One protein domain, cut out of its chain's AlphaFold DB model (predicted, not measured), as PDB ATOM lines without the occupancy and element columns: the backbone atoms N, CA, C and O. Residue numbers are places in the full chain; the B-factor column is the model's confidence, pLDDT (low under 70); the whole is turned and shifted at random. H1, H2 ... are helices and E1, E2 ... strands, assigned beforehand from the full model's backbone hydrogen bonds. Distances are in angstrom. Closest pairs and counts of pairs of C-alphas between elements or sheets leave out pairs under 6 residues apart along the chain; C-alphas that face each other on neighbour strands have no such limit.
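AT A GLANCE: This is residues 151 to 167, 191 to 279 and 294 to 389 of the 389 residues of an uncharacterized protein of Aegilops tauschii subsp. strangulata (UniProt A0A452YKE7). Three antiparallel sheets are stacked face to face in a row, with the sheet E5 E6 E7 E8 in the middle, the sheet E1 E2 E3 E4 over one of its faces and the small sheet E9 E10 over the other. The helix H1 packs on E3, E4 and the end of E7 at one end of this elongated stack, with the short H2 beside it, running the opposite way, and the long loop of residues 344 to 367 reaches the opposite end. The printed part has 202 residues, with seven strands E1 to E7, then H1 and H2, then three strands E8 to E10; the four-stranded sheets run in the order E1 E2 E3 E4 and E5 E6 E7 E8. The class is mixed, helices and strands, but only 89 of the 202 residues are in named elements. The whole is compact, with a radius of gyration of the C-alphas of 18.8 A and spans of 67 by 42 by 31 A.

IN THESE COORDINATES: E1 is residues 153 to 158, beginning at C-alpha 153 (-43.419, -9.908, -45.603). E2 is residues 199 to 204, E3 residues 208 to 214, 20.8 A long, and E4 residues 226 to 228. E5 is residues 241 to 248, 19.9 A long, E6 residues 254 to 260, 18.7 A, and E7 residues 266 to 274, 25.6 A. H1 is residues 306 to 324, 27.1 A long, with C-alpha 306 at (-40.354, 10.596, -31.259), and H2 is residues 330 to 335. E8 is residues 339 to 343, E9 residues 368 to 374, 17.8 A long, and E10 residues 383 to 388, ending at C-alpha 388 (-63.779, -10.614, -51.094).

HOW THE PARTS SIT: E1 and E2 are antiparallel, with N 157 and O 201 within hydrogen-bond range at 3.0 A. E2, E3 and E4 form a meander, each strand the antiparallel neighbour of the one before, with N 202 and O 210 at 2.9 A and N 213 and O 227 at 2.9 A. E5, E6 and E7 form a second meander, with N 245 and O 257 at 2.9 A and N 256 and O 270 at 2.8 A. E8 is antiparallel to E7, with N 273 and O 340 at 2.8 A. The sheet E5 E6 E7 E8 is strongly twisted, its C-alphas up to 6.0 A off the best plane. The three sheets form a stack of sheets, face to face in turn. Between the first two, the closest C-alphas of E1 and E5 are those of Val 154 and Ala 243, 5.6 A apart. E9 and E10 are a hairpin, with N 373 and O 384 at 2.9 A; the closest C-alphas of E5 and E9 are those of Asp 245 and Ala 373, 5.4 A apart. H1 is on the sheet E1 E2 E3 E4, making two layers, a helix on one face of a sheet, at a height over the sheet of 9.8 A. It runs across the strands, at 65 degrees to E3 on the local plane. H1 and H2 are close but not clearly touching, with the C-alphas of Leu 318 and Ile 333 closest at 7.8 A. Every O i to N i+4 pair of H1 is within hydrogen-bond range, and 1 of 2 in H2.

THE WHOLE: The C-alphas of Gln 324 and Ala 360, the two farthest apart, are 67.0 A apart. Residues 168 to 190 and 280 to 293 are not printed; the gaps across these cuts are 16.9 A and 16.0 A between C-alphas. The links E3 to E4, E4 to E5 and E8 to E9 are long. Residues 323 to 332, of which 330 to 332 belong to H2, stand free. The mean pLDDT of the printed part is 78.4, and 57 residues are under 70, among them 321 to 337 and 352 to 367.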
ATOM      1  N   ASP A 151     -37.738 -12.307 -43.392       92.69
ATOM      2  CA  ASP A 151     -38.765 -13.348 -43.507       92.69
ATOM      3  C   ASP A 151     -39.876 -12.923 -44.477       92.69
ATOM      4  O   ASP A 151     -39.908 -11.797 -44.967       92.69
ATOM      5  N   LEU A 152     -40.845 -13.802 -44.725       92.56
ATOM      6  CA  LEU A 152     -42.002 -13.466 -45.550       92.56
ATOM      7  C   LEU A 152     -42.710 -12.207 -45.024       92.56
ATOM      8  O   LEU A 152     -43.198 -12.162 -43.893       92.56
ATOM      9  N   SER A 153     -42.763 -11.184 -45.871       94.75
ATOM     10  CA  SER A 153     -43.419  -9.908 -45.603       94.75
ATOM     11  C   SER A 153     -44.740  -9.800 -46.350       94.75
ATOM     12  O   SER A 153     -44.829 -10.154 -47.527       94.75
ATOM     13  N   VAL A 154     -45.758  -9.271 -45.677       95.38
ATOM     14  CA  VAL A 154     -47.036  -8.892 -46.298       95.38
ATOM     15  C   VAL A 154     -46.981  -7.498 -46.918       95.38
ATOM     16  O   VAL A 154     -47.736  -7.223 -47.844       95.38
ATOM     17  N   VAL A 155     -46.065  -6.644 -46.455       96.50
ATOM     18  CA  VAL A 155     -45.713  -5.377 -47.103       96.50
ATOM     19  C   VAL A 155     -44.264  -5.015 -46.787       96.50
ATOM     20  O   VAL A 155     -43.815  -5.158 -45.648       96.50
ATOM     21  N   THR A 156     -43.543  -4.531 -47.795       97.50
ATOM     22  CA  THR A 156     -42.241  -3.872 -47.655       97.50
ATOM     23  C   THR A 156     -42.260  -2.624 -48.516       97.50
ATOM     24  O   THR A 156     -42.377  -2.723 -49.737       97.50
ATOM     25  N   LYS A 157     -42.202  -1.457 -47.873       96.38
ATOM     26  CA  LYS A 157     -42.420  -0.163 -48.530       96.38
ATOM     27  C   LYS A 157     -41.569   0.947 -47.931       96.38
ATOM     28  O   LYS A 157     -41.089   0.829 -46.798       96.38
ATOM     29  N   TRP A 158     -41.422   2.043 -48.663       96.38
ATOM     30  CA  TRP A 158     -40.821   3.259 -48.130       96.38
ATOM     31  C   TRP A 158     -41.747   3.946 -47.123       96.38
ATOM     32  O   TRP A 158     -42.960   4.049 -47.310       96.38
ATOM     33  N   LEU A 159     -41.150   4.477 -46.061       94.44
ATOM     34  CA  LEU A 159     -41.780   5.435 -45.171       94.44
ATOM     35  C   LEU A 159     -41.493   6.839 -45.691       94.44
ATOM     36  O   LEU A 159     -40.343   7.243 -45.852       94.44
ATOM     37  N   SER A 160     -42.561   7.586 -45.935       88.50
ATOM     38  CA  SER A 160     -42.496   8.993 -46.296       88.50
ATOM     39  C   SER A 160     -43.281   9.790 -45.278       88.50
ATOM     40  O   SER A 160     -44.431   9.455 -45.000       88.50
ATOM     41  N   GLY A 161     -42.690  10.883 -44.800       81.75
ATOM     42  CA  GLY A 161     -43.455  11.943 -44.159       81.75
ATOM     43  C   GLY A 161     -44.450  12.572 -45.137       81.75
ATOM     44  O   GLY A 161     -44.440  12.294 -46.345       81.75
ATOM     45  N   ILE A 162     -45.311  13.439 -44.616       74.12
ATOM     46  CA  ILE A 162     -46.321  14.100 -45.439       74.12
ATOM     47  C   ILE A 162     -45.656  15.090 -46.383       74.12
ATOM     48  O   ILE A 162     -44.885  15.956 -45.974       74.12
ATOM     49  N   SER A 163     -45.975  14.956 -47.671       60.88
ATOM     50  CA  SER A 163     -45.550  15.923 -48.675       60.88
ATOM     51  C   SER A 163     -46.152  17.296 -48.349       60.88
ATOM     52  O   SER A 163     -47.365  17.386 -48.146       60.88
ATOM     53  N   PRO A 164     -45.365  18.388 -48.375       53.56
ATOM     54  CA  PRO A 164     -45.890  19.743 -48.192       53.56
ATOM     55  C   PRO A 164     -46.853  20.168 -49.319       53.56
ATOM     56  O   PRO A 164     -47.536  21.185 -49.206       53.56
ATOM     57  N   TYR A 165     -46.929  19.391 -50.404       51.44
ATOM     58  CA  TYR A 165     -47.839  19.616 -51.520       51.44
ATOM     59  C   TYR A 165     -49.063  18.700 -51.389       51.44
ATOM     60  O   TYR A 165     -48.980  17.497 -51.644       51.44
ATOM     61  N   ARG A 166     -50.204  19.279 -50.993       51.06
ATOM     62  CA  ARG A 166     -51.504  18.595 -50.916       51.06
ATOM     63  C   ARG A 166     -52.317  18.881 -52.180       51.06
ATOM     64  O   ARG A 166     -52.560  20.035 -52.516       51.06
ATOM     65  N   TRP A 167     -52.808  17.828 -52.828       47.38
ATOM     66  CA  TRP A 167     -53.863  17.938 -53.834       47.38
ATOM     67  C   TRP A 167     -55.199  18.077 -53.105       47.38
ATOM     68  O   TRP A 167     -55.615  17.167 -52.388       47.38
ATOM     69  N   ASN A 191     -44.628  20.585 -40.566       61.56
ATOM     70  CA  ASN A 191     -43.550  19.614 -40.519       61.56
ATOM     71  C   ASN A 191     -44.027  18.445 -39.651       61.56
ATOM     72  O   ASN A 191     -44.164  18.616 -38.442       61.56
ATOM     73  N   SER A 192     -44.259  17.267 -40.238       64.81
ATOM     74  CA  SER A 192     -44.673  16.066 -39.495       64.81
ATOM     75  C   SER A 192     -43.590  15.564 -38.529       64.81
ATOM     76  O   SER A 192     -43.707  14.482 -37.975       64.81
ATOM     77  N   GLY A 193     -42.471  16.284 -38.391       79.88
ATOM     78  CA  GLY A 193     -41.304  15.876 -37.617       79.88
ATOM     79  C   GLY A 193     -40.579  14.666 -38.212       79.88
ATOM     80  O   GLY A 193     -39.576  14.230 -37.651       79.88
ATOM     81  N   TRP A 194     -41.053  14.109 -39.332       87.69
ATOM     82  CA  TRP A 194     -40.405  12.984 -39.993       87.69
ATOM     83  C   TRP A 194     -39.314  13.488 -40.947       87.69
ATOM     84  O   TRP A 194     -39.580  14.356 -41.780       87.69
ATOM     85  N   PRO A 195     -38.084  12.968 -40.846       86.56
ATOM     86  CA  PRO A 195     -36.954  13.413 -41.653       86.56
ATOM     87  C   PRO A 195     -37.053  12.950 -43.113       86.56
ATOM     88  O   PRO A 195     -37.660  11.927 -43.430       86.56
ATOM     89  N   ASN A 196     -36.342  13.644 -44.004       86.44
ATOM     90  CA  ASN A 196     -36.135  13.222 -45.396       86.44
ATOM     91  C   ASN A 196     -35.036  12.150 -45.498       86.44
ATOM     92  O   ASN A 196     -34.049  12.320 -46.213       86.44
ATOM     93  N   MET A 197     -35.195  11.068 -44.737       89.88
ATOM     94  CA  MET A 197     -34.298   9.915 -44.760       89.88
ATOM     95  C   MET A 197     -34.919   8.769 -45.557       89.88
ATOM     96  O   MET A 197     -36.142   8.623 -45.610       89.88
ATOM     97  N   LEU A 198     -34.083   7.916 -46.145       92.81
ATOM     98  CA  LEU A 198     -34.559   6.659 -46.705       92.81
ATOM     99  C   LEU A 198     -34.825   5.693 -45.550       92.81
ATOM    100  O   LEU A 198     -33.901   5.274 -44.856       92.81
ATOM    101  N   CYS A 199     -36.092   5.356 -45.335       95.50
ATOM    102  CA  CYS A 199     -36.506   4.408 -44.311       95.50
ATOM    103  C   CYS A 199     -37.525   3.435 -44.898       95.50
ATOM    104  O   CYS A 199     -38.507   3.855 -45.505       95.50
ATOM    105  N   VAL A 200     -37.269   2.141 -44.753       97.38
ATOM    106  CA  VAL A 200     -38.110   1.042 -45.222       97.38
ATOM    107  C   VAL A 200     -38.810   0.426 -44.022       97.38
ATOM    108  O   VAL A 200     -38.167   0.115 -43.020       97.38
ATOM    109  N   CYS A 201     -40.116   0.215 -44.145       97.50
ATOM    110  CA  CYS A 201     -40.906  -0.560 -43.200       97.50
ATOM    111  C   CYS A 201     -41.258  -1.907 -43.818       97.50
ATOM    112  O   CYS A 201     -41.816  -1.961 -44.918       97.50
ATOM    113  N   SER A 202     -40.956  -2.977 -43.089       97.69
ATOM    114  CA  SER A 202     -41.369  -4.335 -43.424       97.69
ATOM    115  C   SER A 202     -42.319  -4.855 -42.358       97.69
ATOM    116  O   SER A 202     -41.961  -4.907 -41.182       97.69
ATOM    117  N   VAL A 203     -43.514  -5.273 -42.775       97.25
ATOM    118  CA  VAL A 203     -44.471  -5.988 -41.926       97.25
ATOM    119  C   VAL A 203     -44.464  -7.451 -42.342       97.25
ATOM    120  O   VAL A 203     -44.754  -7.792 -43.491       97.25
ATOM    121  N   PHE A 204     -44.111  -8.320 -41.406       96.06
ATOM    122  CA  PHE A 204     -43.975  -9.753 -41.615       96.06
ATOM    123  C   PHE A 204     -45.308 -10.471 -41.493       96.06
ATOM    124  O   PHE A 204     -46.142 -10.126 -40.650       96.06
ATOM    125  N   SER A 205     -45.469 -11.546 -42.264       94.31
ATOM    126  CA  SER A 205     -46.617 -12.443 -42.127       94.31
ATOM    127  C   SER A 205     -46.697 -13.065 -40.733       94.31
ATOM    128  O   SER A 205     -47.779 -13.431 -40.305       94.31
ATOM    129  N   SER A 206     -45.590 -13.119 -39.983       93.62
ATOM    130  CA  SER A 206     -45.548 -13.553 -38.580       93.62
ATOM    131  C   SER A 206     -46.205 -12.580 -37.593       93.62
ATOM    132  O   SER A 206     -46.304 -12.893 -36.409       93.62
ATOM    133  N   GLY A 207     -46.650 -11.402 -38.042       93.31
ATOM    134  CA  GLY A 207     -47.225 -10.383 -37.163       93.31
ATOM    135  C   GLY A 207     -46.173  -9.556 -36.429       93.31
ATOM    136  O   GLY A 207     -46.382  -9.156 -35.285       93.31
ATOM    137  N   SER A 208     -45.041  -9.301 -37.083       94.44
ATOM    138  CA  SER A 208     -44.002  -8.402 -36.582       94.44
ATOM    139  C   SER A 208     -43.676  -7.303 -37.590       94.44
ATOM    140  O   SER A 208     -43.992  -7.427 -38.771       94.44
ATOM    141  N   VAL A 209     -43.052  -6.226 -37.131       95.81
ATOM    142  CA  VAL A 209     -42.615  -5.091 -37.947       95.81
ATOM    143  C   VAL A 209     -41.133  -4.828 -37.716       95.81
ATOM    144  O   VAL A 209     -40.637  -4.997 -36.606       95.81
ATOM    145  N   GLN A 210     -40.413  -4.422 -38.756       95.69
ATOM    146  CA  GLN A 210     -39.012  -4.019 -38.664       95.69
ATOM    147  C   GLN A 210     -38.752  -2.827 -39.573       95.69
ATOM    148  O   GLN A 210     -39.287  -2.748 -40.682       95.69
ATOM    149  N   LEU A 211     -37.903  -1.920 -39.101       96.50
ATOM    150  CA  LEU A 211     -37.475  -0.754 -39.855       96.50
ATOM    151  C   LEU A 211     -36.026  -0.917 -40.289       96.50
ATOM    152  O   LEU A 211     -35.189  -1.345 -39.496       96.50
ATOM    153  N   HIS A 212     -35.739  -0.535 -41.528       95.38
ATOM    154  CA  HIS A 212     -34.384  -0.341 -42.037       95.38
ATOM    155  C   HIS A 212     -34.232   1.115 -42.450       95.38
ATOM    156  O   HIS A 212     -35.131   1.662 -43.087       95.38
ATOM    157  N   TRP A 213     -33.130   1.769 -42.108       94.44
ATOM    158  CA  TRP A 213     -32.924   3.165 -42.496       94.44
ATOM    159  C   TRP A 213     -31.484   3.455 -42.887       94.44
ATOM    160  O   TRP A 213     -30.541   2.846 -42.381       94.44
ATOM    161  N   SER A 214     -31.334   4.405 -43.806       92.06
ATOM    162  CA  SER A 214     -30.044   4.952 -44.206       92.06
ATOM    163  C   SER A 214     -29.536   5.938 -43.162       92.06
ATOM    164  O   SER A 214     -30.327   6.689 -42.585       92.06
ATOM    165  N   GLN A 215     -28.219   6.021 -43.015       89.50
ATOM    166  CA  GLN A 215     -27.552   6.975 -42.141       89.50
ATOM    167  C   GLN A 215     -28.034   8.411 -42.379       89.50
ATOM    168  O   GLN A 215     -28.032   8.898 -43.513       89.50
ATOM    169  N   TRP A 216     -28.398   9.095 -41.296       86.12
ATOM    170  CA  TRP A 216     -28.863  10.475 -41.328       86.12
ATOM    171  C   TRP A 216     -28.253  11.315 -40.190       86.12
ATOM    172  O   TRP A 216     -28.235  10.848 -39.054       86.12
ATOM    173  N   PRO A 217     -27.799  12.560 -40.432       84.25
ATOM    174  CA  PRO A 217     -27.678  13.222 -41.732       84.25
ATOM    175  C   PRO A 217     -26.707  12.501 -42.682       84.25
ATOM    176  O   PRO A 217     -25.825  11.775 -42.215       84.25
ATOM    177  N   PRO A 218     -26.835  12.686 -44.009       76.56
ATOM    178  CA  PRO A 218     -25.957  12.036 -44.970       76.56
ATOM    179  C   PRO A 218     -24.527  12.533 -44.747       76.56
ATOM    180  O   PRO A 218     -24.280  13.740 -44.742       76.56
ATOM    181  N   GLN A 219     -23.580  11.618 -44.547       70.00
ATOM    182  CA  GLN A 219     -22.163  11.966 -44.454       70.00
ATOM    183  C   GLN A 219     -21.494  11.865 -45.828       70.00
ATOM    184  O   GLN A 219     -21.934  11.106 -46.686       70.00
ATOM    185  N   ASN A 220     -20.386  12.588 -46.026       58.84
ATOM    186  CA  ASN A 220     -19.573  12.556 -47.256       58.84
ATOM    187  C   ASN A 220     -18.837  11.210 -47.485       58.84
ATOM    188  O   ASN A 220     -17.833  11.167 -48.198       58.84
ATOM    189  N   SER A 221     -19.277  10.110 -46.866       59.16
ATOM    190  CA  SER A 221     -18.723   8.780 -47.105       59.16
ATOM    191  C   SER A 221     -19.141   8.255 -48.481       59.16
ATOM    192  O   SER A 221     -20.229   8.539 -48.971       59.16
ATOM    193  N   ALA A 222     -18.274   7.452 -49.106       59.69
ATOM    194  CA  ALA A 222     -18.505   6.915 -50.450       59.69
ATOM    195  C   ALA A 222     -19.738   5.992 -50.556       59.69
ATOM    196  O   ALA A 222     -20.242   5.792 -51.658       59.69
ATOM    197  N   GLN A 223     -20.221   5.438 -49.435       67.75
ATOM    198  CA  GLN A 223     -21.481   4.697 -49.347       67.75
ATOM    199  C   GLN A 223     -22.230   5.049 -48.051       67.75
ATOM    200  O   GLN A 223     -21.579   5.216 -47.008       67.75
ATOM    201  N   PRO A 224     -23.570   5.176 -48.093       75.81
ATOM    202  CA  PRO A 224     -24.380   5.376 -46.900       75.81
ATOM    203  C   PRO A 224     -24.417   4.092 -46.066       75.81
ATOM    204  O   PRO A 224     -24.585   2.992 -46.595       75.81
ATOM    205  N   ARG A 225     -24.255   4.223 -44.746       88.94
ATOM    206  CA  ARG A 225     -24.473   3.098 -43.826       88.94
ATOM    207  C   ARG A 225     -25.966   2.852 -43.658       88.94
ATOM    208  O   ARG A 225     -26.754   3.790 -43.708       88.94
ATOM    209  N   TRP A 226     -26.329   1.600 -43.427       91.50
ATOM    210  CA  TRP A 226     -27.703   1.181 -43.187       91.50
ATOM    211  C   TRP A 226     -27.811   0.539 -41.811       91.50
ATOM    212  O   TRP A 226     -26.883  -0.130 -41.356       91.50
ATOM    213  N   PHE A 227     -28.942   0.770 -41.159       92.38
ATOM    214  CA  PHE A 227     -29.247   0.294 -39.817       92.38
ATOM    215  C   PHE A 227     -30.610  -0.392 -39.821       92.38
ATOM    216  O   PHE A 227     -31.432  -0.149 -40.709       92.38
ATOM    217  N   SER A 228     -30.853  -1.236 -38.824       92.94
ATOM    218  CA  SER A 228     -32.101  -1.978 -38.674       92.94
ATOM    219  C   SER A 228     -32.557  -2.016 -37.222       92.94
ATOM    220  O   SER A 228     -31.728  -2.118 -36.319       92.94
ATOM    221  N   THR A 229     -33.870  -1.991 -36.994       92.81
ATOM    222  CA  THR A 229     -34.440  -2.285 -35.675       92.81
ATOM    223  C   THR A 229     -34.482  -3.794 -35.458       92.81
ATOM    224  O   THR A 229     -34.388  -4.572 -36.414       92.81
ATOM    225  N   SER A 230     -34.703  -4.238 -34.224       89.94
ATOM    226  CA  SER A 230     -35.269  -5.567 -34.013       89.94
ATOM    227  C   SER A 230     -36.735  -5.605 -34.446       89.94
ATOM    228  O   SER A 230     -37.360  -4.580 -34.750       89.94
ATOM    229  N   LYS A 231     -37.275  -6.821 -34.535       90.94
ATOM    230  CA  LYS A 231     -38.673  -7.050 -34.894       90.94
ATOM    231  C   LYS A 231     -39.577  -6.677 -33.717       90.94
ATOM    232  O   LYS A 231     -39.534  -7.331 -32.678       90.94
ATOM    233  N   GLY A 232     -40.422  -5.667 -33.896       90.75
ATOM    234  CA  GLY A 232     -41.506  -5.336 -32.972       90.75
ATOM    235  C   GLY A 232     -42.709  -6.239 -33.204       90.75
ATOM    236  O   GLY A 232     -43.118  -6.440 -34.344       90.75
ATOM    237  N   LEU A 233     -43.285  -6.799 -32.145       92.44
ATOM    238  CA  LEU A 233     -44.457  -7.667 -32.254       92.44
ATOM    239  C   LEU A 233     -45.737  -6.823 -32.333       92.44
ATOM    240  O   LEU A 233     -45.989  -6.025 -31.438       92.44
ATOM    241  N   LEU A 234     -46.575  -7.047 -33.350       90.19
ATOM    242  CA  LEU A 234     -47.883  -6.386 -33.487       90.19
ATOM    243  C   LEU A 234     -48.944  -7.023 -32.571       90.19
ATOM    244  O   LEU A 234     -49.989  -6.449 -32.319       90.19
ATOM    245  N   GLY A 235     -48.716  -8.221 -32.035       82.50
ATOM    246  CA  GLY A 235     -49.685  -8.873 -31.146       82.50
ATOM    247  C   GLY A 235     -50.929  -9.394 -31.878       82.50
ATOM    248  O   GLY A 235     -51.966  -9.594 -31.257       82.50
ATOM    249  N   ALA A 236     -50.824  -9.668 -33.184       79.19
ATOM    250  CA  ALA A 236     -51.897 -10.232 -34.017       79.19
ATOM    251  C   ALA A 236     -52.219 -11.721 -33.730       79.19
ATOM    252  O   ALA A 236     -53.018 -12.336 -34.436       79.19
ATOM    253  N   GLY A 237     -51.607 -12.311 -32.697       77.25
ATOM    254  CA  GLY A 237     -51.702 -13.736 -32.375       77.25
ATOM    255  C   GLY A 237     -50.714 -14.611 -33.165       77.25
ATOM    256  O   GLY A 237     -50.033 -14.133 -34.071       77.25
ATOM    257  N   PRO A 238     -50.618 -15.912 -32.833       78.75
ATOM    258  CA  PRO A 238     -49.609 -16.822 -33.393       78.75
ATOM    259  C   PRO A 238     -49.813 -17.127 -34.883       78.75
ATOM    260  O   PRO A 238     -48.906 -17.618 -35.546       78.75
ATOM    261  N   SER A 239     -51.005 -16.857 -35.411       82.56
ATOM    262  CA  SER A 239     -51.365 -17.139 -36.801       82.56
ATOM    263  C   SER A 239     -50.915 -16.060 -37.781       82.56
ATOM    264  O   SER A 239     -50.985 -16.283 -38.986       82.56
ATOM    265  N   GLY A 240     -50.443 -14.915 -37.283       90.38
ATOM    266  CA  GLY A 240     -49.854 -13.883 -38.120       90.38
ATOM    267  C   GLY A 240     -50.856 -12.979 -38.842       90.38
ATOM    268  O   GLY A 240     -52.030 -12.881 -38.479       90.38
ATOM    269  N   ILE A 241     -50.358 -12.276 -39.858       92.81
ATOM    270  CA  ILE A 241     -51.062 -11.232 -40.613       92.81
ATOM    271  C   ILE A 241     -51.105 -11.630 -42.088       92.81
ATOM    272  O   ILE A 241     -50.109 -12.116 -42.626       92.81
ATOM    273  N   MET A 242     -52.249 -11.418 -42.742       91.88
ATOM    274  CA  MET A 242     -52.450 -11.766 -44.158       91.88
ATOM    275  C   MET A 242     -52.325 -10.578 -45.117       91.88
ATOM    276  O   MET A 242     -51.896 -10.748 -46.254       91.88
ATOM    277  N   ALA A 243     -52.672  -9.378 -44.659       93.62
ATOM    278  CA  ALA A 243     -52.547  -8.135 -45.411       93.62
ATOM    279  C   ALA A 243     -52.173  -7.012 -44.448       93.62
ATOM    280  O   ALA A 243     -52.644  -7.004 -43.310       93.62
ATOM    281  N   ALA A 244     -51.341  -6.076 -44.892       96.81
ATOM    282  CA  ALA A 244     -50.981  -4.911 -44.101       96.81
ATOM    283  C   ALA A 244     -50.594  -3.725 -44.982       96.81
ATOM    284  O   ALA A 244     -50.231  -3.892 -46.144       96.81
ATOM    285  N   ASP A 245     -50.622  -2.543 -44.381       97.00
ATOM    286  CA  ASP A 245     -50.003  -1.335 -44.909       97.00
ATOM    287  C   ASP A 245     -49.399  -0.529 -43.754       97.00
ATOM    288  O   ASP A 245     -49.744  -0.730 -42.588       97.00
ATOM    289  N   ALA A 246     -48.483   0.378 -44.074       96.50
ATOM    290  CA  ALA A 246     -47.829   1.249 -43.108       96.50
ATOM    291  C   ALA A 246     -47.760   2.694 -43.618       96.50
ATOM    292  O   ALA A 246     -47.588   2.938 -44.819       96.50
ATOM    293  N   ILE A 247     -47.870   3.657 -42.703       94.94
ATOM    294  CA  ILE A 247     -47.825   5.086 -43.021       94.94
ATOM    295  C   ILE A 247     -47.214   5.907 -41.883       94.94
ATOM    296  O   ILE A 247     -47.409   5.603 -40.708       94.94
ATOM    297  N   ILE A 248     -46.522   6.990 -42.240       94.31
ATOM    298  CA  ILE A 248     -46.207   8.074 -41.308       94.31
ATOM    299  C   ILE A 248     -47.365   9.073 -41.312       94.31
ATOM    300  O   ILE A 248     -47.715   9.638 -42.349       94.31
ATOM    301  N   THR A 249     -47.968   9.270 -40.147       91.00
ATOM    302  CA  THR A 249     -49.124  10.154 -39.944       91.00
ATOM    303  C   THR A 249     -48.744  11.638 -39.951       91.00
ATOM    304  O   THR A 249     -47.561  11.993 -39.964       91.00
ATOM    305  N   GLU A 250     -49.742  12.533 -39.894       85.69
ATOM    306  CA  GLU A 250     -49.494  13.987 -39.804       85.69
ATOM    307  C   GLU A 250     -48.671  14.376 -38.566       85.69
ATOM    308  O   GLU A 250     -47.894  15.327 -38.627       85.69
ATOM    309  N   SER A 251     -48.778  13.615 -37.472       85.00
ATOM    310  CA  SER A 251     -47.998  13.824 -36.246       85.00
ATOM    311  C   SER A 251     -46.594  13.208 -36.290       85.00
ATOM    312  O   SER A 251     -45.837  13.351 -35.329       85.00
ATOM    313  N   GLY A 252     -46.243  12.499 -37.367       88.19
ATOM    314  CA  GLY A 252     -44.977  11.777 -37.482       88.19
ATOM    315  C   GLY A 252     -44.956  10.405 -36.812       88.19
ATOM    316  O   GLY A 252     -43.908   9.758 -36.806       88.19
ATOM    317  N   ALA A 253     -46.085   9.948 -36.261       90.81
ATOM    318  CA  ALA A 253     -46.218   8.593 -35.738       90.81
ATOM    319  C   ALA A 253     -46.293   7.577 -36.885       90.81
ATOM    320  O   ALA A 253     -46.921   7.844 -37.915       90.81
ATOM    321  N   LEU A 254     -45.681   6.407 -36.699       95.44
ATOM    322  CA  LEU A 254     -45.783   5.292 -37.635       95.44
ATOM    323  C   LEU A 254     -46.995   4.436 -37.270       95.44
ATOM    324  O   LEU A 254     -47.007   3.790 -36.224       95.44
ATOM    325  N   HIS A 255     -47.987   4.402 -38.154       95.62
ATOM    326  CA  HIS A 255     -49.117   3.487 -38.051       95.62
ATOM    327  C   HIS A 255     -48.936   2.299 -38.991       95.62
ATOM    328  O   HIS A 255     -48.562   2.460 -40.153       95.62
ATOM    329  N   VAL A 256     -49.261   1.111 -38.493       97.06
ATOM    330  CA  VAL A 256     -49.349  -0.132 -39.259       97.06
ATOM    331  C   VAL A 256     -50.782  -0.625 -39.169       97.06
ATOM    332  O   VAL A 256     -51.263  -0.897 -38.077       97.06
ATOM    333  N   ALA A 257     -51.472  -0.739 -40.298       96.19
ATOM    334  CA  ALA A 257     -52.760  -1.415 -40.376       96.19
ATOM    335  C   ALA A 257     -52.517  -2.853 -40.822       96.19
ATOM    336  O   ALA A 257     -51.734  -3.082 -41.741       96.19
ATOM    337  N   GLY A 258     -53.191  -3.820 -40.210       95.06
ATOM    338  CA  GLY A 258     -53.072  -5.216 -40.602       95.06
ATOM    339  C   GLY A 258     -54.338  -6.017 -40.355       95.06
ATOM    340  O   GLY A 258     -55.161  -5.687 -39.502       95.06
ATOM    341  N   VAL A 259     -54.473  -7.084 -41.133       93.56
ATOM    342  CA  VAL A 259     -55.576  -8.043 -41.078       93.56
ATOM    343  C   VAL A 259     -55.053  -9.339 -40.454       93.56
ATOM    344  O   VAL A 259     -54.220 -10.011 -41.077       93.56
ATOM    345  N   PRO A 260     -55.474  -9.703 -39.229       91.19
ATOM    346  CA  PRO A 260     -55.066 -10.954 -38.599       91.19
ATOM    347  C   PRO A 260     -55.585 -12.163 -39.379       91.19
ATOM    348  O   PRO A 260     -56.760 -12.219 -39.736       91.19
ATOM    349  N   LEU A 261     -54.740 -13.178 -39.576       87.62
ATOM    350  CA  LEU A 261     -55.107 -14.366 -40.357       87.62
ATOM    351  C   LEU A 261     -56.299 -15.135 -39.751       87.62
ATOM    352  O   LEU A 261     -57.111 -15.696 -40.476       87.62
ATOM    353  N   VAL A 262     -56.418 -15.152 -38.418       85.75
ATOM    354  CA  VAL A 262     -57.518 -15.831 -37.692       85.75
ATOM    355  C   VAL A 262     -58.827 -15.058 -37.688       85.75
ATOM    356  O   VAL A 262     -59.865 -15.620 -37.349       85.75
ATOM    357  N   ASN A 263     -58.785 -13.768 -38.013       86.44
ATOM    358  CA  ASN A 263     -59.961 -12.915 -38.026       86.44
ATOM    359  C   ASN A 263     -59.889 -11.978 -39.239       86.44
ATOM    360  O   ASN A 263     -59.642 -10.778 -39.081       86.44
ATOM    361  N   PRO A 264     -60.095 -12.525 -40.454       85.56
ATOM    362  CA  PRO A 264     -59.946 -11.782 -41.702       85.56
ATOM    363  C   PRO A 264     -60.987 -10.664 -41.862       85.56
ATOM    364  O   PRO A 264     -60.850  -9.816 -42.737       85.56
ATOM    365  N   SER A 265     -62.021 -10.626 -41.020       85.88
ATOM    366  CA  SER A 265     -63.017  -9.552 -40.969       85.88
ATOM    367  C   SER A 265     -62.581  -8.368 -40.102       85.88
ATOM    368  O   SER A 265     -63.329  -7.408 -39.973       85.88
ATOM    369  N   THR A 266     -61.407  -8.406 -39.470       87.56
ATOM    370  CA  THR A 266     -60.943  -7.330 -38.584       87.56
ATOM    371  C   THR A 266     -59.710  -6.650 -39.160       87.56
ATOM    372  O   THR A 266     -58.729  -7.305 -39.502       87.56
ATOM    373  N   VAL A 267     -59.734  -5.320 -39.206       91.69
ATOM    374  CA  VAL A 267     -58.543  -4.495 -39.414       91.69
ATOM    375  C   VAL A 267     -58.117  -3.939 -38.070       91.69
ATOM    376  O   VAL A 267     -58.878  -3.227 -37.413       91.69
ATOM    377  N   VAL A 268     -56.894  -4.251 -37.662       94.06
ATOM    378  CA  VAL A 268     -56.286  -3.692 -36.456       94.06
ATOM    379  C   VAL A 268     -55.214  -2.705 -36.880       94.06
ATOM    380  O   VAL A 268     -54.469  -2.953 -37.828       94.06
ATOM    381  N   VAL A 269     -55.154  -1.571 -36.191       95.62
ATOM    382  CA  VAL A 269     -54.113  -0.570 -36.408       95.62
ATOM    383  C   VAL A 269     -53.221  -0.523 -35.185       95.62
ATOM    384  O   VAL A 269     -53.722  -0.512 -34.065       95.62
ATOM    385  N   TRP A 270     -51.913  -0.474 -35.399       95.88
ATOM    386  CA  TRP A 270     -50.904  -0.334 -34.363       95.88
ATOM    387  C   TRP A 270     -50.078   0.921 -34.579       95.88
ATOM    388  O   TRP A 270     -49.673   1.212 -35.702       95.88
ATOM    389  N   GLU A 271     -49.785   1.625 -33.497       94.81
ATOM    390  CA  GLU A 271     -48.769   2.663 -33.459       94.81
ATOM    391  C   GLU A 271     -47.432   2.030 -33.073       94.81
ATOM    392  O   GLU A 271     -47.326   1.332 -32.059       94.81
ATOM    393  N   VAL A 272     -46.414   2.257 -33.899       94.50
ATOM    394  CA  VAL A 272     -45.047   1.804 -33.648       94.50
ATOM    395  C   VAL A 272     -44.310   2.892 -32.882       94.50
ATOM    396  O   VAL A 272     -44.091   3.997 -33.379       94.50
ATOM    397  N   MET A 273     -43.903   2.553 -31.668       89.06
ATOM    398  CA  MET A 273     -43.235   3.435 -30.727       89.06
ATOM    399  C   MET A 273     -41.802   2.961 -30.447       89.06
ATOM    400  O   MET A 273     -41.520   1.759 -30.519       89.06
ATOM    401  N   PRO A 274     -40.898   3.876 -30.059       83.69
ATOM    402  CA  PRO A 274     -39.636   3.512 -29.422       83.69
ATOM    403  C   PRO A 274     -39.870   2.555 -28.249       83.69
ATOM    404  O   PRO A 274     -40.720   2.819 -27.396       83.69
ATOM    405  N   GLY A 275     -39.132   1.448 -28.200       67.50
ATOM    406  CA  GLY A 275     -39.195   0.493 -27.099       67.50
ATOM    407  C   GLY A 275     -37.896   0.482 -26.301       67.50
ATOM    408  O   GLY A 275     -36.811   0.505 -26.874       67.50
ATOM    409  N   LEU A 276     -38.006   0.386 -24.975       54.56
ATOM    410  CA  LEU A 276     -37.029  -0.370 -24.192       54.56
ATOM    411  C   LEU A 276     -37.416  -1.838 -24.384       54.56
ATOM    412  O   LEU A 276     -38.604  -2.147 -24.281       54.56
ATOM    413  N   GLY A 277     -36.465  -2.707 -24.727       41.81
ATOM    414  CA  GLY A 277     -36.738  -4.094 -25.110       41.81
ATOM    415  C   GLY A 277     -37.740  -4.776 -24.180       41.81
ATOM    416  O   GLY A 277     -37.714  -4.567 -22.969       41.81
ATOM    417  N   ASN A 278     -38.646  -5.574 -24.750       36.38
ATOM    418  CA  ASN A 278     -39.619  -6.357 -23.992       36.38
ATOM    419  C   ASN A 278     -38.905  -7.413 -23.126       36.38
ATOM    420  O   ASN A 278     -38.839  -8.587 -23.479       36.38
ATOM    421  N   GLY A 279     -38.427  -7.001 -21.958       32.34
ATOM    422  CA  GLY A 279     -38.313  -7.836 -20.776       32.34
ATOM    423  C   GLY A 279     -39.525  -7.557 -19.897       32.34
ATOM    424  O   GLY A 279     -39.578  -6.548 -19.198       32.34
ATOM    425  N   PRO A 294     -30.242   3.822 -25.714       56.94
ATOM    426  CA  PRO A 294     -30.585   5.226 -25.917       56.94
ATOM    427  C   PRO A 294     -31.910   5.601 -25.237       56.94
ATOM    428  O   PRO A 294     -32.885   4.849 -25.249       56.94
ATOM    429  N   SER A 295     -31.945   6.796 -24.645       55.34
ATOM    430  CA  SER A 295     -33.124   7.330 -23.956       55.34
ATOM    431  C   SER A 295     -34.327   7.457 -24.896       55.34
ATOM    432  O   SER A 295     -34.174   7.946 -26.013       55.34
ATOM    433  N   LEU A 296     -35.529   7.141 -24.403       53.75
ATOM    434  CA  LEU A 296     -36.800   7.231 -25.146       53.75
ATOM    435  C   LEU A 296     -37.147   8.646 -25.654       53.75
ATOM    436  O   LEU A 296     -37.907   8.778 -26.605       53.75
ATOM    437  N   ASN A 297     -36.586   9.690 -25.038       52.78
ATOM    438  CA  ASN A 297     -36.703  11.088 -25.460       52.78
ATOM    439  C   ASN A 297     -35.305  11.720 -25.472       52.78
ATOM    440  O   ASN A 297     -34.902  12.324 -24.474       52.78
ATOM    441  N   PRO A 298     -34.531  11.555 -26.554       53.00
ATOM    442  CA  PRO A 298     -33.201  12.125 -26.613       53.00
ATOM    443  C   PRO A 298     -33.303  13.653 -26.759       53.00
ATOM    444  O   PRO A 298     -33.909  14.141 -27.715       53.00
ATOM    445  N   PRO A 299     -32.699  14.446 -25.854       54.50
ATOM    446  CA  PRO A 299     -32.733  15.909 -25.939       54.50
ATOM    447  C   PRO A 299     -32.001  16.462 -27.178       54.50
ATOM    448  O   PRO A 299     -32.147  17.637 -27.499       54.50
ATOM    449  N   SER A 300     -31.226  15.631 -27.884       61.25
ATOM    450  CA  SER A 300     -30.384  16.010 -29.025       61.25
ATOM    451  C   SER A 300     -31.134  16.220 -30.345       61.25
ATOM    452  O   SER A 300     -30.573  16.824 -31.254       61.25
ATOM    453  N   TRP A 301     -32.381  15.752 -30.469       74.69
ATOM    454  CA  TRP A 301     -33.133  15.759 -31.735       74.69
ATOM    455  C   TRP A 301     -34.454  16.536 -31.628       74.69
ATOM    456  O   TRP A 301     -35.514  16.065 -32.043       74.69
ATOM    457  N   SER A 302     -34.405  17.748 -31.066       73.38
ATOM    458  CA  SER A 302     -35.579  18.623 -30.948       73.38
ATOM    459  C   SER A 302     -36.196  18.942 -32.316       73.38
ATOM    460  O   SER A 302     -35.482  19.343 -33.235       73.38
ATOM    461  N   GLY A 303     -37.523  18.827 -32.434       80.06
ATOM    462  CA  GLY A 303     -38.267  19.129 -33.666       80.06
ATOM    463  C   GLY A 303     -38.504  17.928 -34.589       80.06
ATOM    464  O   GLY A 303     -39.214  18.076 -35.584       80.06
ATOM    465  N   PHE A 304     -37.965  16.752 -34.254       86.19
ATOM    466  CA  PHE A 304     -38.295  15.489 -34.918       86.19
ATOM    467  C   PHE A 304     -39.365  14.707 -34.150       86.19
ATOM    468  O   PHE A 304     -39.520  14.857 -32.938       86.19
ATOM    469  N   ALA A 305     -40.097  13.854 -34.866       88.62
ATOM    470  CA  ALA A 305     -41.065  12.941 -34.273       88.62
ATOM    471  C   ALA A 305     -40.356  11.927 -33.347       88.62
ATOM    472  O   ALA A 305     -39.227  11.530 -33.653       88.62
ATOM    473  N   PRO A 306     -41.000  11.453 -32.260       87.75
ATOM    474  CA  PRO A 306     -40.354  10.596 -31.259       87.75
ATOM    475  C   PRO A 306     -39.676   9.350 -31.841       87.75
ATOM    476  O   PRO A 306     -38.542   9.035 -31.484       87.75
ATOM    477  N   LEU A 307     -40.332   8.671 -32.790       90.06
ATOM    478  CA  LEU A 307     -39.761   7.496 -33.447       90.06
ATOM    479  C   LEU A 307     -38.519   7.844 -34.278       90.06
ATOM    480  O   LEU A 307     -37.517   7.144 -34.194       90.06
ATOM    481  N   ALA A 308     -38.551   8.938 -35.041       90.31
ATOM    482  CA  ALA A 308     -37.398   9.372 -35.828       90.31
ATOM    483  C   ALA A 308     -36.214   9.764 -34.930       90.31
ATOM    484  O   ALA A 308     -35.088   9.332 -35.169       90.31
ATOM    485  N   ALA A 309     -36.481  10.522 -33.862       88.81
ATOM    486  CA  ALA A 309     -35.476  10.897 -32.872       88.81
ATOM    487  C   ALA A 309     -34.827   9.663 -32.219       88.81
ATOM    488  O   ALA A 309     -33.606   9.614 -32.069       88.81
ATOM    489  N   TYR A 310     -35.626   8.641 -31.896       88.12
ATOM    490  CA  TYR A 310     -35.124   7.367 -31.385       88.12
ATOM    491  C   TYR A 310     -34.206   6.651 -32.387       88.12
ATOM    492  O   TYR A 310     -33.112   6.237 -32.007       88.12
ATOM    493  N   LEU A 311     -34.600   6.549 -33.664       90.12
ATOM    494  CA  LEU A 311     -33.772   5.920 -34.704       90.12
ATOM    495  C   LEU A 311     -32.416   6.624 -34.867       90.12
ATOM    496  O   LEU A 311     -31.397   5.965 -35.072       90.12
ATOM    497  N   PHE A 312     -32.381   7.950 -34.726       88.88
ATOM    498  CA  PHE A 312     -31.136   8.718 -34.777       88.88
ATOM    499  C   PHE A 312     -30.248   8.491 -33.559       88.88
ATOM    500  O   PHE A 312     -29.048   8.278 -33.704       88.88
ATOM    501  N   SER A 313     -30.816   8.465 -32.356       86.94
ATOM    502  CA  SER A 313     -30.035   8.133 -31.162       86.94
ATOM    503  C   SER A 313     -29.520   6.697 -31.176       86.94
ATOM    504  O   SER A 313     -28.395   6.449 -30.749       86.94
ATOM    505  N   LEU A 314     -30.306   5.761 -31.708       85.62
ATOM    506  CA  LEU A 314     -29.874   4.384 -31.918       85.62
ATOM    507  C   LEU A 314     -28.736   4.309 -32.940       85.62
ATOM    508  O   LEU A 314     -27.750   3.620 -32.706       85.62
ATOM    509  N   GLN A 315     -28.824   5.062 -34.035       88.31
ATOM    510  CA  GLN A 315     -27.727   5.194 -34.987       88.31
ATOM    511  C   GLN A 315     -26.442   5.695 -34.307       88.31
ATOM    512  O   GLN A 315     -25.392   5.075 -34.476       88.31
ATOM    513  N   ASP A 316     -26.507   6.795 -33.554       86.00
ATOM    514  CA  ASP A 316     -25.331   7.382 -32.894       86.00
ATOM    515  C   ASP A 316     -24.705   6.410 -31.884       86.00
ATOM    516  O   ASP A 316     -23.478   6.303 -31.788       86.00
ATOM    517  N   TYR A 317     -25.545   5.643 -31.184       82.38
ATOM    518  CA  TYR A 317     -25.119   4.571 -30.291       82.38
ATOM    519  C   TYR A 317     -24.395   3.451 -31.051       82.38
ATOM    520  O   TYR A 317     -23.252   3.129 -30.726       82.38
ATOM    521  N   LEU A 318     -24.999   2.920 -32.120       81.75
ATOM    522  CA  LEU A 318     -24.428   1.836 -32.930       81.75
ATOM    523  C   LEU A 318     -23.107   2.236 -33.603       81.75
ATOM    524  O   LEU A 318     -22.182   1.429 -33.710       81.75
ATOM    525  N   VAL A 319     -22.992   3.490 -34.046       82.44
ATOM    526  CA  VAL A 319     -21.744   4.028 -34.609       82.44
ATOM    527  C   VAL A 319     -20.655   4.138 -33.535       82.44
ATOM    528  O   VAL A 319     -19.488   3.872 -33.833       82.44
ATOM    529  N   SER A 320     -21.027   4.502 -32.304       76.50
ATOM    530  CA  SER A 320     -20.099   4.644 -31.171       76.50
ATOM    531  C   SER A 320     -19.603   3.292 -30.645       76.50
ATOM    532  O   SER A 320     -18.401   3.124 -30.444       76.50
ATOM    533  N   GLU A 321     -20.495   2.310 -30.499       69.44
ATOM    534  CA  GLU A 321     -20.170   0.920 -30.128       69.44
ATOM    535  C   GLU A 321     -19.208   0.275 -31.138       69.44
ATOM    536  O   GLU A 321     -18.175  -0.288 -30.764       69.44
ATOM    537  N   ALA A 322     -19.469   0.450 -32.441       64.88
ATOM    538  CA  ALA A 322     -18.594  -0.049 -33.502       64.88
ATOM    539  C   ALA A 322     -17.172   0.549 -33.455       64.88
ATOM    540  O   ALA A 322     -16.229  -0.050 -33.980       64.88
ATOM    541  N   ALA A 323     -17.001   1.724 -32.838       60.12
ATOM    542  CA  ALA A 323     -15.697   2.349 -32.635       60.12
ATOM    543  C   ALA A 323     -14.964   1.826 -31.383       60.12
ATOM    544  O   ALA A 323     -13.734   1.885 -31.344       60.12
ATOM    545  N   GLN A 324     -15.688   1.306 -30.382       55.34
ATOM    546  CA  GLN A 324     -15.129   0.867 -29.097       55.34
ATOM    547  C   GLN A 324     -14.826  -0.641 -29.037       55.34
ATOM    548  O   GLN A 324     -13.864  -1.031 -28.371       55.34
ATOM    549  N   THR A 325     -15.543  -1.489 -29.788       50.38
ATOM    550  CA  THR A 325     -15.471  -2.950 -29.599       50.38
ATOM    551  C   THR A 325     -15.251  -3.696 -30.919       50.38
ATOM    552  O   THR A 325     -16.145  -3.834 -31.743       50.38
ATOM    553  N   ARG A 326     -14.044  -4.242 -31.141       47.78
ATOM    554  CA  ARG A 326     -13.716  -5.014 -32.365       47.78
ATOM    555  C   ARG A 326     -14.253  -6.452 -32.393       47.78
ATOM    556  O   ARG A 326     -14.009  -7.139 -33.382       47.78
ATOM    557  N   LYS A 327     -14.926  -6.935 -31.342       46.97
ATOM    558  CA  LYS A 327     -15.512  -8.286 -31.260       46.97
ATOM    559  C   LYS A 327     -16.605  -8.336 -30.183       46.97
ATOM    560  O   LYS A 327     -16.288  -8.603 -29.030       46.97
ATOM    561  N   GLN A 328     -17.864  -8.130 -30.550       39.69
ATOM    562  CA  GLN A 328     -19.002  -8.541 -29.723       39.69
ATOM    563  C   GLN A 328     -20.141  -9.015 -30.635       39.69
ATOM    564  O   GLN A 328     -20.233  -8.594 -31.784       39.69
ATOM    565  N   ILE A 329     -20.883 -10.015 -30.166       44.44
ATOM    566  CA  ILE A 329     -21.734 -10.925 -30.943       44.44
ATOM    567  C   ILE A 329     -22.950 -10.165 -31.506       44.44
ATOM    568  O   ILE A 329     -23.659  -9.518 -30.739       44.44
ATOM    569  N   ASP A 330     -23.232 -10.303 -32.812       47.09
ATOM    570  CA  ASP A 330     -24.357  -9.667 -33.544       47.09
ATOM    571  C   ASP A 330     -25.730  -9.760 -32.829       47.09
ATOM    572  O   ASP A 330     -26.614  -8.923 -33.029       47.09
ATOM    573  N   ASN A 331     -25.916 -10.757 -31.957       43.25
ATOM    574  CA  ASN A 331     -27.152 -10.973 -31.204       43.25
ATOM    575  C   ASN A 331     -27.423  -9.914 -30.117       43.25
ATOM    576  O   ASN A 331     -28.580  -9.547 -29.942       43.25
ATOM    577  N   GLU A 332     -26.406  -9.393 -29.417       43.12
ATOM    578  CA  GLU A 332     -26.610  -8.390 -28.345       43.12
ATOM    579  C   GLU A 332     -26.922  -6.997 -28.924       43.12
ATOM    580  O   GLU A 332     -27.747  -6.256 -28.393       43.12
ATOM    581  N   ILE A 333     -26.333  -6.673 -30.081       50.81
ATOM    582  CA  ILE A 333     -26.558  -5.413 -30.808       50.81
ATOM    583  C   ILE A 333     -28.002  -5.331 -31.330       50.81
ATOM    584  O   ILE A 333     -28.609  -4.260 -31.360       50.81
ATOM    585  N   THR A 334     -28.577  -6.476 -31.706       50.91
ATOM    586  CA  THR A 334     -29.949  -6.554 -32.217       50.91
ATOM    587  C   THR A 334     -30.981  -6.323 -31.107       50.91
ATOM    588  O   THR A 334     -32.015  -5.708 -31.352       50.91
ATOM    589  N   GLU A 335     -30.710  -6.741 -29.867       55.31
ATOM    590  CA  GLU A 335     -31.641  -6.566 -28.741       55.31
ATOM    591  C   GLU A 335     -31.785  -5.091 -28.312       55.31
ATOM    592  O   GLU A 335     -32.872  -4.659 -27.924       55.31
ATOM    593  N   ALA A 336     -30.730  -4.284 -28.486       55.06
ATOM    594  CA  ALA A 336     -30.716  -2.853 -28.157       55.06
ATOM    595  C   ALA A 336     -31.610  -1.982 -29.069       55.06
ATOM    596  O   ALA A 336     -31.948  -0.848 -28.721       55.06
ATOM    597  N   ALA A 337     -32.009  -2.504 -30.231       69.81
ATOM    598  CA  ALA A 337     -32.705  -1.776 -31.288       69.81
ATOM    599  C   ALA A 337     -34.233  -1.997 -31.279       69.81
ATOM    600  O   ALA A 337     -34.851  -2.145 -32.337       69.81
ATOM    601  N   SER A 338     -34.849  -2.098 -30.099       82.44
ATOM    602  CA  SER A 338     -36.247  -2.515 -29.945       82.44
ATOM    603  C   SER A 338     -37.297  -1.456 -30.259       82.44
ATOM    604  O   SER A 338     -37.231  -0.318 -29.805       82.44
ATOM    605  N   ILE A 339     -38.352  -1.889 -30.946       89.38
ATOM    606  CA  ILE A 339     -39.573  -1.112 -31.174       89.38
ATOM    607  C   ILE A 339     -40.777  -1.838 -30.570       89.38
ATOM    608  O   ILE A 339     -40.859  -3.068 -30.593       89.38
ATOM    609  N   HIS A 340     -41.715  -1.071 -30.021       89.50
ATOM    610  CA  HIS A 340     -42.951  -1.572 -29.429       89.50
ATOM    611  C   HIS A 340     -44.144  -1.194 -30.309       89.50
ATOM    612  O   HIS A 340     -44.149  -0.127 -30.916       89.50
ATOM    613  N   CYS A 341     -45.163  -2.048 -30.373       91.25
ATOM    614  CA  CYS A 341     -46.378  -1.776 -31.137       91.25
ATOM    615  C   CYS A 341     -47.588  -1.759 -30.203       91.25
ATOM    616  O   CYS A 341     -47.877  -2.753 -29.537       91.25
ATOM    617  N   CYS A 342     -48.303  -0.640 -30.160       90.31
ATOM    618  CA  CYS A 342     -49.511  -0.474 -29.351       90.31
ATOM    619  C   CYS A 342     -50.743  -0.457 -30.260       90.31
ATOM    620  O   CYS A 342     -50.754   0.324 -31.210       90.31
ATOM    621  N   PRO A 343     -51.792  -1.260 -30.007       90.56
ATOM    622  CA  PRO A 343     -53.019  -1.168 -30.789       90.56
ATOM    623  C   PRO A 343     -53.704   0.194 -30.587       90.56
ATOM    624  O   PRO A 343     -53.854   0.675 -29.465       90.56
ATOM    625  N   VAL A 344     -54.156   0.788 -31.688       88.50
ATOM    626  CA  VAL A 344     -54.895   2.051 -31.766       88.50
ATOM    627  C   VAL A 344     -56.380   1.716 -31.898       88.50
ATOM    628  O   VAL A 344     -56.922   1.526 -32.992       88.50
ATOM    629  N   SER A 345     -57.048   1.582 -30.752       78.19
ATOM    630  CA  SER A 345     -58.416   1.053 -30.676       78.19
ATOM    631  C   SER A 345     -59.444   1.885 -31.446       78.19
ATOM    632  O   SER A 345     -60.353   1.324 -32.044       78.19
ATOM    633  N   ASN A 346     -59.303   3.211 -31.473       82.12
ATOM    634  CA  ASN A 346     -60.234   4.117 -32.159       82.12
ATOM    635  C   ASN A 346     -60.118   4.083 -33.691       82.12
ATOM    636  O   ASN A 346     -60.935   4.707 -34.366       82.12
ATOM    637  N   PHE A 347     -59.106   3.401 -34.232       80.94
ATOM    638  CA  PHE A 347     -58.883   3.290 -35.673       80.94
ATOM    639  C   PHE A 347     -58.942   1.849 -36.194       80.94
ATOM    640  O   PHE A 347     -58.923   1.615 -37.399       80.94
ATOM    641  N   SER A 348     -59.059   0.884 -35.281       84.31
ATOM    642  CA  SER A 348     -59.315  -0.515 -35.610       84.31
ATOM    643  C   SER A 348     -60.803  -0.716 -35.907       84.31
ATOM    644  O   SER A 348     -61.656  -0.096 -35.272       84.31
ATOM    645  N   ALA A 349     -61.129  -1.574 -36.870       83.88
ATOM    646  CA  ALA A 349     -62.494  -1.746 -37.356       83.88
ATOM    647  C   ALA A 349     -62.826  -3.213 -37.642       83.88
ATOM    648  O   ALA A 349     -62.004  -3.967 -38.162       83.88
ATOM    649  N   TYR A 350     -64.068  -3.591 -37.343       83.56
ATOM    650  CA  TYR A 350     -64.671  -4.820 -37.844       83.56
ATOM    651  C   TYR A 350     -65.384  -4.523 -39.162       83.56
ATOM    652  O   TYR A 350     -66.151  -3.564 -39.267       83.56
ATOM    653  N   VAL A 351     -65.125  -5.350 -40.161       77.75
ATOM    654  CA  VAL A 351     -65.647  -5.233 -41.512       77.75
ATOM    655  C   VAL A 351     -66.648  -6.364 -41.716       77.75
ATOM    656  O   VAL A 351     -66.269  -7.522 -41.877       77.75
ATOM    657  N   SER A 352     -67.937  -6.022 -41.663       65.50
ATOM    658  CA  SER A 352     -69.025  -6.977 -41.872       65.50
ATOM    659  C   SER A 352     -69.277  -7.171 -43.369       65.50
ATOM    660  O   SER A 352     -69.555  -6.188 -44.059       65.50
ATOM    661  N   PRO A 353     -69.231  -8.405 -43.891       59.56
ATOM    662  CA  PRO A 353     -69.654  -8.677 -45.254       59.56
ATOM    663  C   PRO A 353     -71.179  -8.797 -45.309       59.56
ATOM    664  O   PRO A 353     -71.762  -9.853 -45.068       59.56
ATOM    665  N   GLU A 354     -71.849  -7.679 -45.575       53.78
ATOM    666  CA  GLU A 354     -73.315  -7.593 -45.586       53.78
ATOM    667  C   GLU A 354     -73.959  -8.374 -46.751       53.78
ATOM    668  O   GLU A 354     -75.109  -8.800 -46.623       53.78
ATOM    669  N   ALA A 355     -73.244  -8.647 -47.852       48.78
ATOM    670  CA  ALA A 355     -73.777  -9.414 -48.985       48.78
ATOM    671  C   ALA A 355     -73.448 -10.925 -48.946       48.78
ATOM    672  O   ALA A 355     -74.098 -11.710 -49.646       48.78
ATOM    673  N   ALA A 356     -72.588 -11.387 -48.026       44.16
ATOM    674  CA  ALA A 356     -72.380 -12.818 -47.765       44.16
ATOM    675  C   ALA A 356     -73.643 -13.528 -47.230       44.16
ATOM    676  O   ALA A 356     -73.800 -14.733 -47.412       44.16
ATOM    677  N   ALA A 357     -74.600 -12.786 -46.658       44.78
ATOM    678  CA  ALA A 357     -75.915 -13.321 -46.297       44.78
ATOM    679  C   ALA A 357     -76.754 -13.775 -47.516       44.78
ATOM    680  O   ALA A 357     -77.776 -14.435 -47.336       44.78
ATOM    681  N   GLN A 358     -76.346 -13.433 -48.748       43.84
ATOM    682  CA  GLN A 358     -77.088 -13.724 -49.984       43.84
ATOM    683  C   GLN A 358     -76.361 -14.684 -50.947       43.84
ATOM    684  O   GLN A 358     -76.954 -15.095 -51.947       43.84
ATOM    685  N   SER A 359     -75.110 -15.076 -50.670       43.06
ATOM    686  CA  SER A 359     -74.310 -15.943 -51.550       43.06
ATOM    687  C   SER A 359     -74.240 -17.380 -51.020       43.06
ATOM    688  O   SER A 359     -73.668 -17.648 -49.968       43.06
ATOM    689  N   ALA A 360     -74.808 -18.333 -51.766       45.28
ATOM    690  CA  ALA A 360     -74.863 -19.756 -51.403       45.28
ATOM    691  C   ALA A 360     -73.552 -20.533 -51.668       45.28
ATOM    692  O   ALA A 360     -73.508 -21.750 -51.482       45.28
ATOM    693  N   THR A 361     -72.486 -19.865 -52.117       46.44
ATOM    694  CA  THR A 361     -71.180 -20.484 -52.383       46.44
ATOM    695  C   THR A 361     -70.149 -19.984 -51.386       46.44
ATOM    696  O   THR A 361     -69.395 -19.057 -51.661       46.44
ATOM    697  N   THR A 362     -70.112 -20.625 -50.222       41.41
ATOM    698  CA  THR A 362     -69.044 -20.478 -49.232       41.41
ATOM    699  C   THR A 362     -67.707 -20.895 -49.844       41.41
ATOM    700  O   THR A 362     -67.491 -22.079 -50.118       41.41
ATOM    701  N   THR A 363     -66.792 -19.947 -50.049       46.03
ATOM    702  CA  THR A 363     -65.372 -20.287 -50.179       46.03
ATOM    703  C   THR A 363     -64.884 -20.825 -48.830       46.03
ATOM    704  O   THR A 363     -65.401 -20.458 -47.774       46.03
ATOM    705  N   THR A 364     -63.895 -21.717 -48.834       46.44
ATOM    706  CA  THR A 364     -63.362 -22.387 -47.630       46.44
ATOM    707  C   THR A 364     -62.781 -21.442 -46.567       46.44
ATOM    708  O   THR A 364     -62.426 -21.910 -45.490       46.44
ATOM    709  N   TRP A 365     -62.698 -20.137 -46.848       45.19
ATOM    710  CA  TRP A 365     -62.136 -19.104 -45.973       45.19
ATOM    711  C   TRP A 365     -63.158 -18.057 -45.500       45.19
ATOM    712  O   TRP A 365     -62.803 -17.195 -44.700       45.19
ATOM    713  N   GLY A 366     -64.421 -18.154 -45.931       55.44
ATOM    714  CA  GLY A 366     -65.434 -17.140 -45.632       55.44
ATOM    715  C   GLY A 366     -65.132 -15.789 -46.288       55.44
ATOM    716  O   GLY A 366     -64.084 -15.583 -46.898       55.44
ATOM    717  N   SER A 367     -66.078 -14.861 -46.188       60.94
ATOM    718  CA  SER A 367     -65.858 -13.492 -46.644       60.94
ATOM    719  C   SER A 367     -64.910 -12.748 -45.694       60.94
ATOM    720  O   SER A 367     -65.003 -12.896 -44.472       60.94
ATOM    721  N   GLY A 368     -63.987 -11.952 -46.242       75.31
ATOM    722  CA  GLY A 368     -62.970 -11.265 -45.448       75.31
ATOM    723  C   GLY A 368     -62.181 -10.202 -46.207       75.31
ATOM    724  O   GLY A 368     -62.256 -10.081 -47.433       75.31
ATOM    725  N   VAL A 369     -61.412  -9.413 -45.458       85.19
ATOM    726  CA  VAL A 369     -60.535  -8.365 -45.982       85.19
ATOM    727  C   VAL A 369     -59.312  -9.003 -46.639       85.19
ATOM    728  O   VAL A 369     -58.549  -9.726 -46.002       85.19
ATOM    729  N   THR A 370     -59.091  -8.708 -47.918       87.19
ATOM    730  CA  THR A 370     -57.948  -9.216 -48.696       87.19
ATOM    731  C   THR A 370     -56.857  -8.177 -48.912       87.19
ATOM    732  O   THR A 370     -55.742  -8.525 -49.295       87.19
ATOM    733  N   SER A 371     -57.160  -6.896 -48.714       89.56
ATOM    734  CA  SER A 371     -56.185  -5.812 -48.815       89.56
ATOM    735  C   SER A 371     -56.601  -4.643 -47.933       89.56
ATOM    736  O   SER A 371     -57.790  -4.373 -47.764       89.56
ATOM    737  N   VAL A 372     -55.607  -3.950 -47.390       93.44
ATOM    738  CA  VAL A 372     -55.753  -2.752 -46.569       93.44
ATOM    739  C   VAL A 372     -54.736  -1.725 -47.055       93.44
ATOM    740  O   VAL A 372     -53.614  -2.095 -47.391       93.44
ATOM    741  N   ALA A 373     -55.129  -0.457 -47.133       94.06
ATOM    742  CA  ALA A 373     -54.245   0.634 -47.529       94.06
ATOM    743  C   ALA A 373     -54.637   1.934 -46.824       94.06
ATOM    744  O   ALA A 373     -55.818   2.284 -46.771       94.06
ATOM    745  N   PHE A 374     -53.658   2.676 -46.315       92.50
ATOM    746  CA  PHE A 374     -53.885   4.037 -45.838       92.50
ATOM    747  C   PHE A 374     -54.043   4.999 -47.015       92.50
ATOM    748  O   PHE A 374     -53.370   4.864 -48.038       92.50
ATOM    749  N   ASP A 375     -54.883   6.019 -46.853       86.81
ATOM    750  CA  ASP A 375     -54.911   7.157 -47.769       86.81
ATOM    751  C   ASP A 375     -53.807   8.164 -47.379       86.81
ATOM    752  O   ASP A 375     -53.941   8.872 -46.367       86.81
ATOM    753  N   PRO A 376     -52.721   8.278 -48.169       83.00
ATOM    754  CA  PRO A 376     -51.634   9.202 -47.863       83.00
ATOM    755  C   PRO A 376     -52.063  10.673 -47.934       83.00
ATOM    756  O   PRO A 376     -51.463  11.516 -47.271       83.00
ATOM    757  N   THR A 377     -53.124  11.007 -48.677       80.94
ATOM    758  CA  THR A 377     -53.631  12.389 -48.791       80.94
ATOM    759  C   THR A 377     -54.381  12.852 -47.541       80.94
ATOM    760  O   THR A 377     -54.579  14.052 -47.328       80.94
ATOM    761  N   ARG A 378     -54.786  11.896 -46.700       82.25
ATOM    762  CA  ARG A 378     -55.490  12.109 -45.432       82.25
ATOM    763  C   ARG A 378     -54.579  11.895 -44.225       82.25
ATOM    764  O   ARG A 378     -55.086  11.757 -43.114       82.25
ATOM    765  N   GLY A 379     -53.264  11.821 -44.443       78.62
ATOM    766  CA  GLY A 379     -52.280  11.752 -43.365       78.62
ATOM    767  C   GLY A 379     -52.421  10.526 -42.465       78.62
ATOM    768  O   GLY A 379     -52.151  10.612 -41.270       78.62
ATOM    769  N   GLY A 380     -52.906   9.409 -43.018       81.31
ATOM    770  CA  GLY A 380     -53.156   8.175 -42.269       81.31
ATOM    771  C   GLY A 380     -54.471   8.141 -41.488       81.31
ATOM    772  O   GLY A 380     -54.734   7.147 -40.823       81.31
ATOM    773  N   GLY A 381     -55.318   9.174 -41.586       84.19
ATOM    774  CA  GLY A 381     -56.630   9.223 -40.926       84.19
ATOM    775  C   GLY A 381     -57.762   8.503 -41.669       84.19
ATOM    776  O   GLY A 381     -58.894   8.493 -41.191       84.19
ATOM    777  N   VAL A 382     -57.495   7.921 -42.843       85.88
ATOM    778  CA  VAL A 382     -58.460   7.114 -43.609       85.88
ATOM    779  C   VAL A 382     -57.781   5.831 -44.079       85.88
ATOM    780  O   VAL A 382     -56.657   5.875 -44.581       85.88
ATOM    781  N   ILE A 383     -58.476   4.702 -43.931       88.94
ATOM    782  CA  ILE A 383     -58.066   3.389 -44.434       88.94
ATOM    783  C   ILE A 383     -59.091   2.922 -45.466       88.94
ATOM    784  O   ILE A 383     -60.298   3.000 -45.242       88.94
ATOM    785  N   THR A 384     -58.598   2.415 -46.589       89.69
ATOM    786  CA  THR A 384     -59.385   1.689 -47.585       89.69
ATOM    787  C   THR A 384     -59.161   0.195 -47.407       89.69
ATOM    788  O   THR A 384     -58.027  -0.253 -47.241       89.69
ATOM    789  N   VAL A 385     -60.243  -0.577 -47.467       88.19
ATOM    790  CA  VAL A 385     -60.216  -2.040 -47.383       88.19
ATOM    791  C   VAL A 385     -60.855  -2.645 -48.623       88.19
ATOM    792  O   VAL A 385     -61.854  -2.132 -49.128       88.19
ATOM    793  N   VAL A 386     -60.281  -3.739 -49.116       86.06
ATOM    794  CA  VAL A 386     -60.894  -4.571 -50.158       86.06
ATOM    795  C   VAL A 386     -61.378  -5.849 -49.503       86.06
ATOM    796  O   VAL A 386     -60.608  -6.520 -48.819       86.06
ATOM    797  N   ILE A 387     -62.645  -6.173 -49.730       80.12
ATOM    798  CA  ILE A 387     -63.307  -7.358 -49.195       80.12
ATOM    799  C   ILE A 387     -63.593  -8.284 -50.370       80.12
ATOM    800  O   ILE A 387     -64.067  -7.832 -51.418       80.12
ATOM    801  N   VAL A 388     -63.301  -9.566 -50.194       70.88
ATOM    802  CA  VAL A 388     -63.779 -10.614 -51.094       70.88
ATOM    803  C   VAL A 388     -64.876 -11.377 -50.361       70.88
ATOM    804  O   VAL A 388     -64.720 -11.723 -49.187       70.88
ATOM    805  N   GLU A 389     -66.002 -11.582 -51.040       62.53
ATOM    806  CA  GLU A 389     -67.137 -12.373 -50.550       62.53
ATOM    807  C   GLU A 389     -67.202 -13.743 -51.217       62.53
ATOM    808  O   GLU A 389     -66.953 -13.821 -52.446       62.53
TER     809      GLU A 389